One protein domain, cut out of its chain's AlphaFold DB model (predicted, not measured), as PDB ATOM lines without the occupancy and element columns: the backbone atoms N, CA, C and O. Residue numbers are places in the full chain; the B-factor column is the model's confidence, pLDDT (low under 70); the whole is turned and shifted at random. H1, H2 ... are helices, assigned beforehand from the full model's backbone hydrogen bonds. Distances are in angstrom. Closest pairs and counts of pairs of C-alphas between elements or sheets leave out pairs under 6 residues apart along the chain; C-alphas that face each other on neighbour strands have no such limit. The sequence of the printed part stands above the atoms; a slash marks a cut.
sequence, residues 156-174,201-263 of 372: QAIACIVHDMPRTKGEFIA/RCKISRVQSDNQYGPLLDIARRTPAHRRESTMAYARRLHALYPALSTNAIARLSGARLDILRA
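What this domain is: This is residues 156 to 174 and 201 to 263 of the 372 residues of an uncharacterized protein of Pandoraea captiosa (UniProt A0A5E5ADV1). A small cluster of short helices is gathered round H4, which sits in the middle, with H1, H2, H3 and H5 packed on it, mostly crossed rather than side by side. The printed stretch after H1, with Gly 170, makes one end of the long axis, and H3, with Ala 240, lies at the other. The printed part has 82 residues, with five named helices in the order H1 H2 H3 H4 H5 and no named strand; the class is all helix, with 42 residues in the helices. The whole is compact, with a radius of gyration of the C-alphas of 13.1 A, yet elongated in outline, spanning 41 by 25 by 23 A.

How they stand to each other: Start with H1, residues 156 to 164, and look across the cut to H2, residues 213 to 222. The two touch, with the C-alphas of Ala 157 and Leu 217 closest at 6.0 A, at a shallow tilt of 28 degrees, opposite ways. Then find H4, residues 247 to 254, the hub, which touches the four other helices. H1 touches H4 at a steep tilt of 55 degrees, opposite ways, and their closest C-alphas are those of Cys 160 and Arg 252, 6.1 A apart. H2 and H4 only just touch, with 3 pairs of C-alphas within 8 A; the closest, those of Ala 220 and Leu 253, are 6.4 A apart. H3, residues 231 to 241, touches H4 at a steep tilt of 60 degrees, opposite ways, with the C-alphas of Ala 235 and Ser 254 closest at 5.2 A. H5, residues 258 to 261, touches H4, with the C-alphas of Ala 251 and Leu 258 closest at 5.4 A. H3 is apart from H1 and from H2. In H1, H2, H3 and H4 every O i to N i+4 pair is within hydrogen-bond range; H5 is too short for such a pair.

Where its parts are: Find C-alpha 156 at (85.210, 9.893, 60.637); from there H1 runs 12.5 A to C-alpha 164. H2 covers 14.6 A, and H3, the longest helix, runs 15.4 A from C-alpha 231 at (88.325, 5.876, 50.966). H4 measures 10.4 A, and H5 runs 5.0 A to C-alpha 261 at (98.047, 7.446, 48.035).

The domain as a whole: The C-alphas farthest apart are those of Gly 170 and Ala 240, 41.1 A. Residues 175 to 200 are not printed, and C-alphas 174 and 201 are 12.5 A apart across the cut, which lies in the link from H1 to H2. The links from H3 to H4 and from H4 to H5 are tight, and that from H2 to H3 is short. Look at residues 201 to 214 for low confidence, under 70; the mean pLDDT of the printed part is 79.7.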
ATOM      1  N   GLN A 156      83.870   9.852  61.230       75.56
ATOM      2  CA  GLN A 156      85.210   9.893  60.637       75.56
ATOM      3  C   GLN A 156      86.253  10.466  61.608       75.56
ATOM      4  O   GLN A 156      87.335   9.908  61.747       75.56
ATOM      5  N   ALA A 157      85.879  11.498  62.371       79.56
ATOM      6  CA  ALA A 157      86.698  12.059  63.444       79.56
ATOM      7  C   ALA A 157      87.159  11.001  64.467       79.56
ATOM      8  O   ALA A 157      88.334  10.944  64.822       79.56
ATOM      9  N   ILE A 158      86.257  10.111  64.902       85.81
ATOM     10  CA  ILE A 158      86.593   9.017  65.823       85.81
ATOM     11  C   ILE A 158      87.475   7.971  65.138       85.81
ATOM     12  O   ILE A 158      88.389   7.447  65.771       85.81
ATOM     13  N   ALA A 159      87.239   7.675  63.858       79.12
ATOM     14  CA  ALA A 159      88.081   6.746  63.110       79.12
ATOM     15  C   ALA A 159      89.539   7.237  63.043       79.12
ATOM     16  O   ALA A 159      90.447   6.448  63.305       79.12
ATOM     17  N   CYS A 160      89.753   8.535  62.788       77.56
ATOM     18  CA  CYS A 160      91.079   9.160  62.829       77.56
ATOM     19  C   CYS A 160      91.715   9.036  64.224       77.56
ATOM     20  O   CYS A 160      92.849   8.583  64.357       77.56
ATOM     21  N   ILE A 161      90.962   9.340  65.285       85.69
ATOM     22  CA  ILE A 161      91.473   9.265  66.663       85.69
ATOM     23  C   ILE A 161      91.896   7.842  67.043       85.69
ATOM     24  O   ILE A 161      92.950   7.650  67.648       85.69
ATOM     25  N   VAL A 162      91.089   6.836  66.701       83.81
ATOM     26  CA  VAL A 162      91.395   5.434  67.024       83.81
ATOM     27  C   VAL A 162      92.583   4.919  66.206       83.81
ATOM     28  O   VAL A 162      93.346   4.089  66.706       83.81
ATOM     29  N   HIS A 163      92.756   5.410  64.974       75.69
ATOM     30  CA  HIS A 163      93.919   5.112  64.139       75.69
ATOM     31  C   HIS A 163      95.214   5.598  64.798       75.69
ATOM     32  O   HIS A 163      96.177   4.839  64.929       75.69
ATOM     33  N   ASP A 164      95.215   6.847  65.252       72.75
ATOM     34  CA  ASP A 164      96.432   7.515  65.704       72.75
ATOM     35  C   ASP A 164      96.761   7.251  67.171       72.75
ATOM     36  O   ASP A 164      97.926   7.203  67.565       72.75
ATOM     37  N   MET A 165      95.742   6.996  67.988       84.81
ATOM     38  CA  MET A 165      95.914   6.590  69.373       84.81
ATOM     39  C   MET A 165      95.419   5.161  69.546       84.81
ATOM     40  O   MET A 165      94.344   4.953  70.101       84.81
ATOM     41  N   PRO A 166      96.172   4.144  69.098       84.38
ATOM     42  CA  PRO A 166      95.758   2.771  69.296       84.38
ATOM     43  C   PRO A 166      95.810   2.399  70.779       84.38
ATOM     44  O   PRO A 166      96.583   2.947  71.580       84.38
ATOM     45  N   ARG A 167      94.986   1.417  71.140       86.06
ATOM     46  CA  ARG A 167      94.974   0.849  72.488       86.06
ATOM     47  C   ARG A 167      96.343   0.254  72.822       86.06
ATOM     48  O   ARG A 167      96.921  -0.472  72.005       86.06
ATOM     49  N   THR A 168      96.871   0.541  74.008       87.38
ATOM     50  CA  THR A 168      98.141  -0.054  74.447       87.38
ATOM     51  C   THR A 168      97.933  -1.509  74.889       87.38
ATOM     52  O   THR A 168      96.820  -1.959  75.187       87.38
ATOM     53  N   LYS A 169      99.007  -2.308  74.860       87.44
ATOM     54  CA  LYS A 169      98.943  -3.715  75.273       87.44
ATOM     55  C   LYS A 169      98.651  -3.760  76.777       87.44
ATOM     56  O   LYS A 169      99.415  -3.207  77.552       87.44
ATOM     57  N   GLY A 170      97.553  -4.407  77.165       87.44
ATOM     58  CA  GLY A 170      97.107  -4.498  78.564       87.44
ATOM     59  C   GLY A 170      96.162  -3.382  79.024       87.44
ATOM     60  O   GLY A 170      95.583  -3.505  80.093       87.44
ATOM     61  N   GLU A 171      95.933  -2.339  78.220       89.06
ATOM     62  CA  GLU A 171      95.001  -1.266  78.585       89.06
ATOM     63  C   GLU A 171      93.546  -1.735  78.491       89.06
ATOM     64  O   GLU A 171      93.102  -2.289  77.469       89.06
ATOM     65  N   PHE A 172      92.797  -1.500  79.569       87.75
ATOM     66  CA  PHE A 172      91.370  -1.776  79.618       87.75
ATOM     67  C   PHE A 172      90.597  -0.787  78.744       87.75
ATOM     68  O   PHE A 172      90.986   0.359  78.538       87.75
ATOM     69  N   ILE A 173      89.444  -1.225  78.232       83.38
ATOM     70  CA  ILE A 173      88.622  -0.404  77.329       83.38
ATOM     71  C   ILE A 173      88.179   0.904  78.007       83.38
ATOM     72  O   ILE A 173      88.116   1.935  77.346       83.38
ATOM     73  N   ALA A 174      87.890   0.883  79.312       84.25
ATOM     74  CA  ALA A 174      87.497   2.078  80.059       84.25
ATOM     75  C   ALA A 174      88.630   3.116  80.143       84.25
ATOM     76  O   ALA A 174      88.384   4.306  79.949       84.25
ATOM     77  N   ARG A 201      87.033  -1.501  69.006       52.12
ATOM     78  CA  ARG A 201      87.832  -2.607  68.486       52.12
ATOM     79  C   ARG A 201      88.233  -2.303  67.051       52.12
ATOM     80  O   ARG A 201      87.848  -3.025  66.137       52.12
ATOM     81  N   CYS A 202      89.012  -1.254  66.834       48.19
ATOM     82  CA  CYS A 202      89.672  -1.090  65.548       48.19
ATOM     83  C   CYS A 202      91.131  -1.512  65.724       48.19
ATOM     84  O   CYS A 202      91.896  -0.892  66.457       48.19
ATOM     85  N   LYS A 203      91.504  -2.627  65.087       38.97
ATOM     86  CA  LYS A 203      92.910  -2.971  64.868       38.97
ATOM     87  C   LYS A 203      93.408  -2.018  63.793       38.97
ATOM     88  O   LYS A 203      93.174  -2.268  62.615       38.97
ATOM     89  N   ILE A 204      94.006  -0.909  64.197       41.38
ATOM     90  CA  ILE A 204      94.573   0.048  63.261       41.38
ATOM     91  C   ILE A 204      96.064   0.190  63.554       41.38
ATOM     92  O   ILE A 204      96.485   0.222  64.711       41.38
ATOM     93  N   SER A 205      96.860   0.156  62.487       36.38
ATOM     94  CA  SER A 205      98.315   0.220  62.545       36.38
ATOM     95  C   SER A 205      98.773   1.607  62.985       36.38
ATOM     96  O   SER A 205      98.307   2.610  62.458       36.38
ATOM     97  N   ARG A 206      99.718   1.641  63.932       37.78
ATOM     98  CA  ARG A 206     100.348   2.862  64.451       37.78
ATOM     99  C   ARG A 206     100.919   3.703  63.309       37.78
ATOM    100  O   ARG A 206     101.811   3.236  62.604       37.78
ATOM    101  N   VAL A 207     100.493   4.956  63.213       39.50
ATOM    102  CA  VAL A 207     101.266   6.020  62.566       39.50
ATOM    103  C   VAL A 207     101.648   7.010  63.661       39.50
ATOM    104  O   VAL A 207     100.800   7.439  64.434       39.50
ATOM    105  N   GLN A 208     102.944   7.300  63.782       40.81
ATOM    106  CA  GLN A 208     103.481   8.233  64.775       40.81
ATOM    107  C   GLN A 208     102.883   9.633  64.564       40.81
ATOM    108  O   GLN A 208     102.744  10.098  63.427       40.81
ATOM    109  N   SER A 209     102.485  10.277  65.655       48.06
ATOM    110  CA  SER A 209     101.707  11.507  65.640       48.06
ATOM    111  C   SER A 209     102.491  12.712  66.147       48.06
ATOM    112  O   SER A 209     102.794  12.809  67.330       48.06
ATOM    113  N   ASP A 210     102.707  13.676  65.255       46.28
ATOM    114  CA  ASP A 210     102.863  15.083  65.618       46.28
ATOM    115  C   ASP A 210     101.476  15.687  65.905       46.28
ATOM    116  O   ASP A 210     100.491  15.358  65.238       46.28
ATOM    117  N   ASN A 211     101.396  16.570  66.903       47.81
ATOM    118  CA  ASN A 211     100.186  17.155  67.508       47.81
ATOM    119  C   ASN A 211      99.327  18.083  66.600       47.81
ATOM    120  O   ASN A 211      98.598  18.937  67.100       47.81
ATOM    121  N   GLN A 212      99.339  17.933  65.273       57.16
ATOM    122  CA  GLN A 212      98.614  18.806  64.324       57.16
ATOM    123  C   GLN A 212      97.115  18.451  64.154       57.16
ATOM    124  O   GLN A 212      96.582  18.434  63.044       57.16
ATOM    125  N   TYR A 213      96.409  18.135  65.245       59.81
ATOM    126  CA  TYR A 213      95.073  17.515  65.188       59.81
ATOM    127  C   TYR A 213      93.891  18.469  65.049       59.81
ATOM    128  O   TYR A 213      92.904  18.111  64.407       59.81
ATOM    129  N   GLY A 214      93.970  19.661  65.643       68.50
ATOM    130  CA  GLY A 214      92.859  20.621  65.645       68.50
ATOM    131  C   GLY A 214      92.318  20.918  64.239       68.50
ATOM    132  O   GLY A 214      91.137  20.671  63.991       68.50
ATOM    133  N   PRO A 215      93.172  21.331  63.282       76.50
ATOM    134  CA  PRO A 215      92.723  21.705  61.941       76.50
ATOM    135  C   PRO A 215      92.135  20.532  61.146       76.50
ATOM    136  O   PRO A 215      91.164  20.694  60.410       76.50
ATOM    137  N   LEU A 216      92.698  19.329  61.304       80.94
ATOM    138  CA  LEU A 216      92.251  18.139  60.576       80.94
ATOM    139  C   LEU A 216      90.855  17.694  61.024       80.94
ATOM    140  O   LEU A 216      90.012  17.356  60.193       80.94
ATOM    141  N   LEU A 217      90.575  17.744  62.327       76.56
ATOM    142  CA  LEU A 217      89.252  17.418  62.865       76.56
ATOM    143  C   LEU A 217      88.165  18.353  62.323       76.56
ATOM    144  O   LEU A 217      87.081  17.891  61.963       76.56
ATOM    145  N   ASP A 218      88.462  19.645  62.203       82.56
ATOM    146  CA  ASP A 218      87.516  20.615  61.652       82.56
ATOM    147  C   ASP A 218      87.243  20.367  60.164       82.56
ATOM    148  O   ASP A 218      86.088  20.418  59.729       82.56
ATOM    149  N   ILE A 219      88.268  20.000  59.392       86.44
ATOM    150  CA  ILE A 219      88.114  19.600  57.985       86.44
ATOM    151  C   ILE A 219      87.267  18.324  57.873       86.44
ATOM    152  O   ILE A 219      86.338  18.270  57.064       86.44
ATOM    153  N   ALA A 220      87.511  17.315  58.715       83.44
ATOM    154  CA  ALA A 220      86.719  16.080  58.721       83.44
ATOM    155  C   ALA A 220      85.230  16.335  59.016       83.44
ATOM    156  O   ALA A 220      84.362  15.650  58.472       83.44
ATOM    157  N   ARG A 221      84.931  17.325  59.867       81.06
ATOM    158  CA  ARG A 221      83.559  17.731  60.208       81.06
ATOM    159  C   ARG A 221      82.885  18.521  59.089       81.06
ATOM    160  O   ARG A 221      81.714  18.282  58.811       81.06
ATOM    161  N   ARG A 222      83.607  19.448  58.447       86.94
ATOM    162  CA  ARG A 222      83.080  20.280  57.347       86.94
ATOM    163  C   ARG A 222      82.871  19.492  56.060       86.94
ATOM    164  O   ARG A 222      81.948  19.776  55.306       86.94
ATOM    165  N   THR A 223      83.719  18.502  55.815       88.75
ATOM    166  CA  THR A 223      83.724  17.712  54.581       88.75
ATOM    167  C   THR A 223      83.643  16.220  54.890       88.75
ATOM    168  O   THR A 223      84.601  15.505  54.636       88.75
ATOM    169  N   PRO A 224      82.514  15.714  55.423       87.12
ATOM    170  CA  PRO A 224      82.372  14.293  55.720       87.12
ATOM    171  C   PRO A 224      82.387  13.442  54.442       87.12
ATOM    172  O   PRO A 224      82.060  13.916  53.349       87.12
ATOM    173  N   ALA A 225      82.735  12.161  54.583       86.31
ATOM    174  CA  ALA A 225      82.639  11.188  53.498       86.31
ATOM    175  C   ALA A 225      81.169  10.949  53.105       86.31
ATOM    176  O   ALA A 225      80.297  10.799  53.970       86.31
ATOM    177  N   HIS A 226      80.884  10.871  51.805       88.50
ATOM    178  CA  HIS A 226      79.542  10.556  51.325       88.50
ATOM    179  C   HIS A 226      79.195   9.086  51.575       88.50
ATOM    180  O   HIS A 226      80.044   8.192  51.649       88.50
ATOM    181  N   ARG A 227      77.894   8.797  51.661       80.56
ATOM    182  CA  ARG A 227      77.408   7.426  51.822       80.56
ATOM    183  C   ARG A 227      77.826   6.592  50.603       80.56
ATOM    184  O   ARG A 227      77.361   6.861  49.503       80.56
ATOM    185  N   ARG A 228      78.621   5.537  50.832       81.00
ATOM    186  CA  ARG A 228      79.232   4.645  49.812       81.00
ATOM    187  C   ARG A 228      80.431   5.228  49.054       81.00
ATOM    188  O   ARG A 228      80.904   4.585  48.120       81.00
ATOM    189  N   GLU A 229      80.944   6.387  49.451       88.44
ATOM    190  CA  GLU A 229      82.210   6.890  48.915       88.44
ATOM    191  C   GLU A 229      83.348   5.945  49.325       88.44
ATOM    192  O   GLU A 229      83.422   5.505  50.476       88.44
ATOM    193  N   SER A 230      84.215   5.583  48.378       88.44
ATOM    194  CA  SER A 230      85.410   4.806  48.705       88.44
ATOM    195  C   SER A 230      86.425   5.698  49.421       88.44
ATOM    196  O   SER A 230      86.463   6.907  49.201       88.44
ATOM    197  N   THR A 231      87.289   5.111  50.251       89.38
ATOM    198  CA  THR A 231      88.325   5.876  50.966       89.38
ATOM    199  C   THR A 231      89.240   6.638  50.006       89.38
ATOM    200  O   THR A 231      89.591   7.780  50.279       89.38
ATOM    201  N   MET A 232      89.565   6.057  48.845       89.94
ATOM    202  CA  MET A 232      90.347   6.740  47.810       89.94
ATOM    203  C   MET A 232      89.582   7.853  47.099       89.94
ATOM    204  O   MET A 232      90.157   8.911  46.861       89.94
ATOM    205  N   ALA A 233      88.300   7.654  46.777       90.62
ATOM    206  CA  ALA A 233      87.490   8.720  46.184       90.62
ATOM    207  C   ALA A 233      87.390   9.917  47.141       90.62
ATOM    208  O   ALA A 233      87.612  11.056  46.734       90.62
ATOM    209  N   TYR A 234      87.176   9.636  48.428       93.12
ATOM    210  CA  TYR A 234      87.155  10.659  49.462       93.12
ATOM    211  C   TYR A 234      88.509  11.370  49.599       93.12
ATOM    212  O   TYR A 234      88.554  12.597  49.667       93.12
ATOM    213  N   ALA A 235      89.624  10.632  49.559       94.25
ATOM    214  CA  ALA A 235      90.962  11.220  49.572       94.25
ATOM    215  C   ALA A 235      91.195  12.178  48.390       94.25
ATOM    216  O   ALA A 235      91.700  13.280  48.592       94.25
ATOM    217  N   ARG A 236      90.811  11.787  47.167       93.25
ATOM    218  CA  ARG A 236      90.952  12.633  45.965       93.25
ATOM    219  C   ARG A 236      90.113  13.902  46.069       93.25
ATOM    220  O   ARG A 236      90.595  14.988  45.760       93.25
ATOM    221  N   ARG A 237      88.885  13.785  46.581       94.44
ATOM    222  CA  ARG A 237      88.021  14.942  46.847       94.44
ATOM    223  C   ARG A 237      88.631  15.882  47.887       94.44
ATOM    224  O   ARG A 237      88.607  17.092  47.687       94.44
ATOM    225  N   LEU A 238      89.206  15.345  48.964       93.75
ATOM    226  CA  LEU A 238      89.920  16.150  49.962       93.75
ATOM    227  C   LEU A 238      91.128  16.871  49.355       93.75
ATOM    228  O   LEU A 238      91.315  18.049  49.637       93.75
ATOM    229  N   HIS A 239      91.906  16.196  48.508       93.44
ATOM    230  CA  HIS A 239      93.052  16.795  47.820       93.44
ATOM    231  C   HIS A 239      92.640  17.958  46.909       93.44
ATOM    232  O   HIS A 239      93.272  19.008  46.927       93.44
ATOM    233  N   ALA A 240      91.544  17.797  46.162       91.81
ATOM    234  CA  ALA A 240      91.024  18.839  45.282       91.81
ATOM    235  C   ALA A 240      90.497  20.065  46.051       91.81
ATOM    236  O   ALA A 240      90.688  21.194  45.610       91.81
ATOM    237  N   LEU A 241      89.833  19.854  47.194       93.50
ATOM    238  CA  LEU A 241      89.277  20.941  48.011       93.50
ATOM    239  C   LEU A 241      90.333  21.658  48.858       93.50
ATOM    240  O   LEU A 241      90.202  22.848  49.130       93.50
ATOM    241  N   TYR A 242      91.365  20.935  49.286       92.25
ATOM    242  CA  TYR A 242      92.399  21.442  50.178       92.25
ATOM    243  C   TYR A 242      93.792  21.058  49.652       92.25
ATOM    244  O   TYR A 242      94.466  20.221  50.258       92.25
ATOM    245  N   PRO A 243      94.262  21.681  48.555       88.88
ATOM    246  CA  PRO A 243      95.550  21.343  47.939       88.88
ATOM    247  C   PRO A 243      96.754  21.637  48.849       88.88
ATOM    248  O   PRO A 243      97.815  21.049  48.679       88.88
ATOM    249  N   ALA A 244      96.592  22.504  49.855       89.19
ATOM    250  CA  ALA A 244      97.617  22.774  50.865       89.19
ATOM    251  C   ALA A 244      97.787  21.636  51.897       89.19
ATOM    252  O   ALA A 244      98.734  21.654  52.685       89.19
ATOM    253  N   LEU A 245      96.880  20.649  51.939       90.00
ATOM    254  CA  LEU A 245      97.014  19.514  52.851       90.00
ATOM    255  C   LEU A 245      98.089  18.547  52.364       90.00
ATOM    256  O   LEU A 245      98.069  18.068  51.234       90.00
ATOM    257  N   SER A 246      98.973  18.154  53.281       90.75
ATOM    258  CA  SER A 246      99.939  17.095  52.998       90.75
ATOM    259  C   SER A 246      99.245  15.761  52.695       90.75
ATOM    260  O   SER A 246      98.207  15.417  53.267       90.75
ATOM    261  N   THR A 247      99.878  14.938  51.859       90.81
ATOM    262  CA  THR A 247      99.402  13.578  51.548       90.81
ATOM    263  C   THR A 247      99.225  12.715  52.802       90.81
ATOM    264  O   THR A 247      98.285  11.926  52.888       90.81
ATOM    265  N   ASN A 248     100.074  12.911  53.819       89.44
ATOM    266  CA  ASN A 248      99.944  12.263  55.125       89.44
ATOM    267  C   ASN A 248      98.653  12.685  55.846       89.44
ATOM    268  O   ASN A 248      97.949  11.832  56.389       89.44
ATOM    269  N   ALA A 249      98.328  13.980  55.844       88.56
ATOM    270  CA  ALA A 249      97.096  14.489  56.439       88.56
ATOM    271  C   ALA A 249      95.856  13.939  55.717       88.56
ATOM    272  O   ALA A 249      94.913  13.488  56.367       88.56
ATOM    273  N   ILE A 250      95.885  13.882  54.383       91.44
ATOM    274  CA  ILE A 250      94.783  13.328  53.584       91.44
ATOM    275  C   ILE A 250      94.609  11.826  53.843       91.44
ATOM    276  O   ILE A 250      93.477  11.359  53.990       91.44
ATOM    277  N   ALA A 251      95.702  11.065  53.963       89.25
ATOM    278  CA  ALA A 251      95.661   9.646  54.332       89.25
ATOM    279  C   ALA A 251      94.940   9.430  55.666       89.25
ATOM    280  O   ALA A 251      94.038   8.599  55.766       89.25
ATOM    281  N   ARG A 252      95.287  10.239  56.672       84.94
ATOM    282  CA  ARG A 252      94.667  10.183  58.002       84.94
ATOM    283  C   ARG A 252      93.188  10.551  57.962       84.94
ATOM    284  O   ARG A 252      92.372   9.831  58.531       84.94
ATOM    285  N   LEU A 253      92.831  11.626  57.257       88.75
ATOM    286  CA  LEU A 253      91.446  12.087  57.138       88.75
ATOM    287  C   LEU A 253      90.554  11.096  56.401       88.75
ATOM    288  O   LEU A 253      89.421  10.862  56.815       88.75
ATOM    289  N   SER A 254      91.054  10.516  55.314       88.00
ATOM    290  CA  SER A 254      90.292   9.592  54.471       88.00
ATOM    291  C   SER A 254      90.289   8.151  54.982       88.00
ATOM    292  O   SER A 254      89.433   7.358  54.589       88.00
ATOM    293  N   GLY A 255      91.251   7.790  55.838       84.25
ATOM    294  CA  GLY A 255      91.533   6.403  56.205       84.25
ATOM    295  C   GLY A 255      92.144   5.585  55.059       84.25
ATOM    296  O   GLY A 255      92.208   4.356  55.146       84.25
ATOM    297  N   ALA A 256      92.560   6.230  53.965       87.69
ATOM    298  CA  ALA A 256      93.272   5.567  52.885       87.69
ATOM    299  C   ALA A 256      94.707   5.230  53.313       87.69
ATOM    300  O   ALA A 256      95.349   5.940  54.086       87.69
ATOM    301  N   ARG A 257      95.234   4.123  52.783       84.81
ATOM    302  CA  ARG A 257      96.620   3.724  53.043       84.81
ATOM    303  C   ARG A 257      97.574   4.711  52.380       84.81
ATOM    304  O   ARG A 257      97.479   4.949  51.178       84.81
ATOM    305  N   LEU A 258      98.525   5.225  53.154       86.94
ATOM    306  CA  LEU A 258      99.498   6.212  52.689       86.94
ATOM    307  C   LEU A 258     100.326   5.710  51.497       86.94
ATOM    308  O   LEU A 258     100.582   6.444  50.549       86.94
ATOM    309  N   ASP A 259     100.711   4.442  51.529       83.94
ATOM    310  CA  ASP A 259     101.421   3.730  50.469       83.94
ATOM    311  C   ASP A 259     100.602   3.611  49.173       83.94
ATOM    312  O   ASP A 259     101.183   3.615  48.090       83.94
ATOM    313  N   ILE A 260      99.268   3.572  49.261       86.25
ATOM    314  CA  ILE A 260      98.387   3.613  48.082       86.25
ATOM    315  C   ILE A 260      98.289   5.043  47.546       86.25
ATOM    316  O   ILE A 260      98.413   5.238  46.343       86.25
ATOM    317  N   LEU A 261      98.125   6.035  48.427       89.69
ATOM    318  CA  LEU A 261      98.047   7.446  48.035       89.69
ATOM    319  C   LEU A 261      99.315   7.919  47.323       89.69
ATOM    320  O   LEU A 261      99.234   8.542  46.277       89.69
ATOM    321  N   ARG A 262     100.494   7.552  47.836       87.44
ATOM    322  CA  ARG A 262     101.787   7.886  47.210       87.44
ATOM    323  C   ARG A 262     102.022   7.211  45.858       87.44
ATOM    324  O   ARG A 262     102.960   7.581  45.163       87.44
ATOM    325  N   ALA A 263     101.244   6.187  45.523       83.06
ATOM    326  CA  ALA A 263     101.300   5.520  44.227       83.06
ATOM    327  C   ALA A 263     100.239   6.050  43.251       83.06
ATOM    328  O   ALA A 263     100.222   5.637  42.093       83.06
TER     329      ALA A 263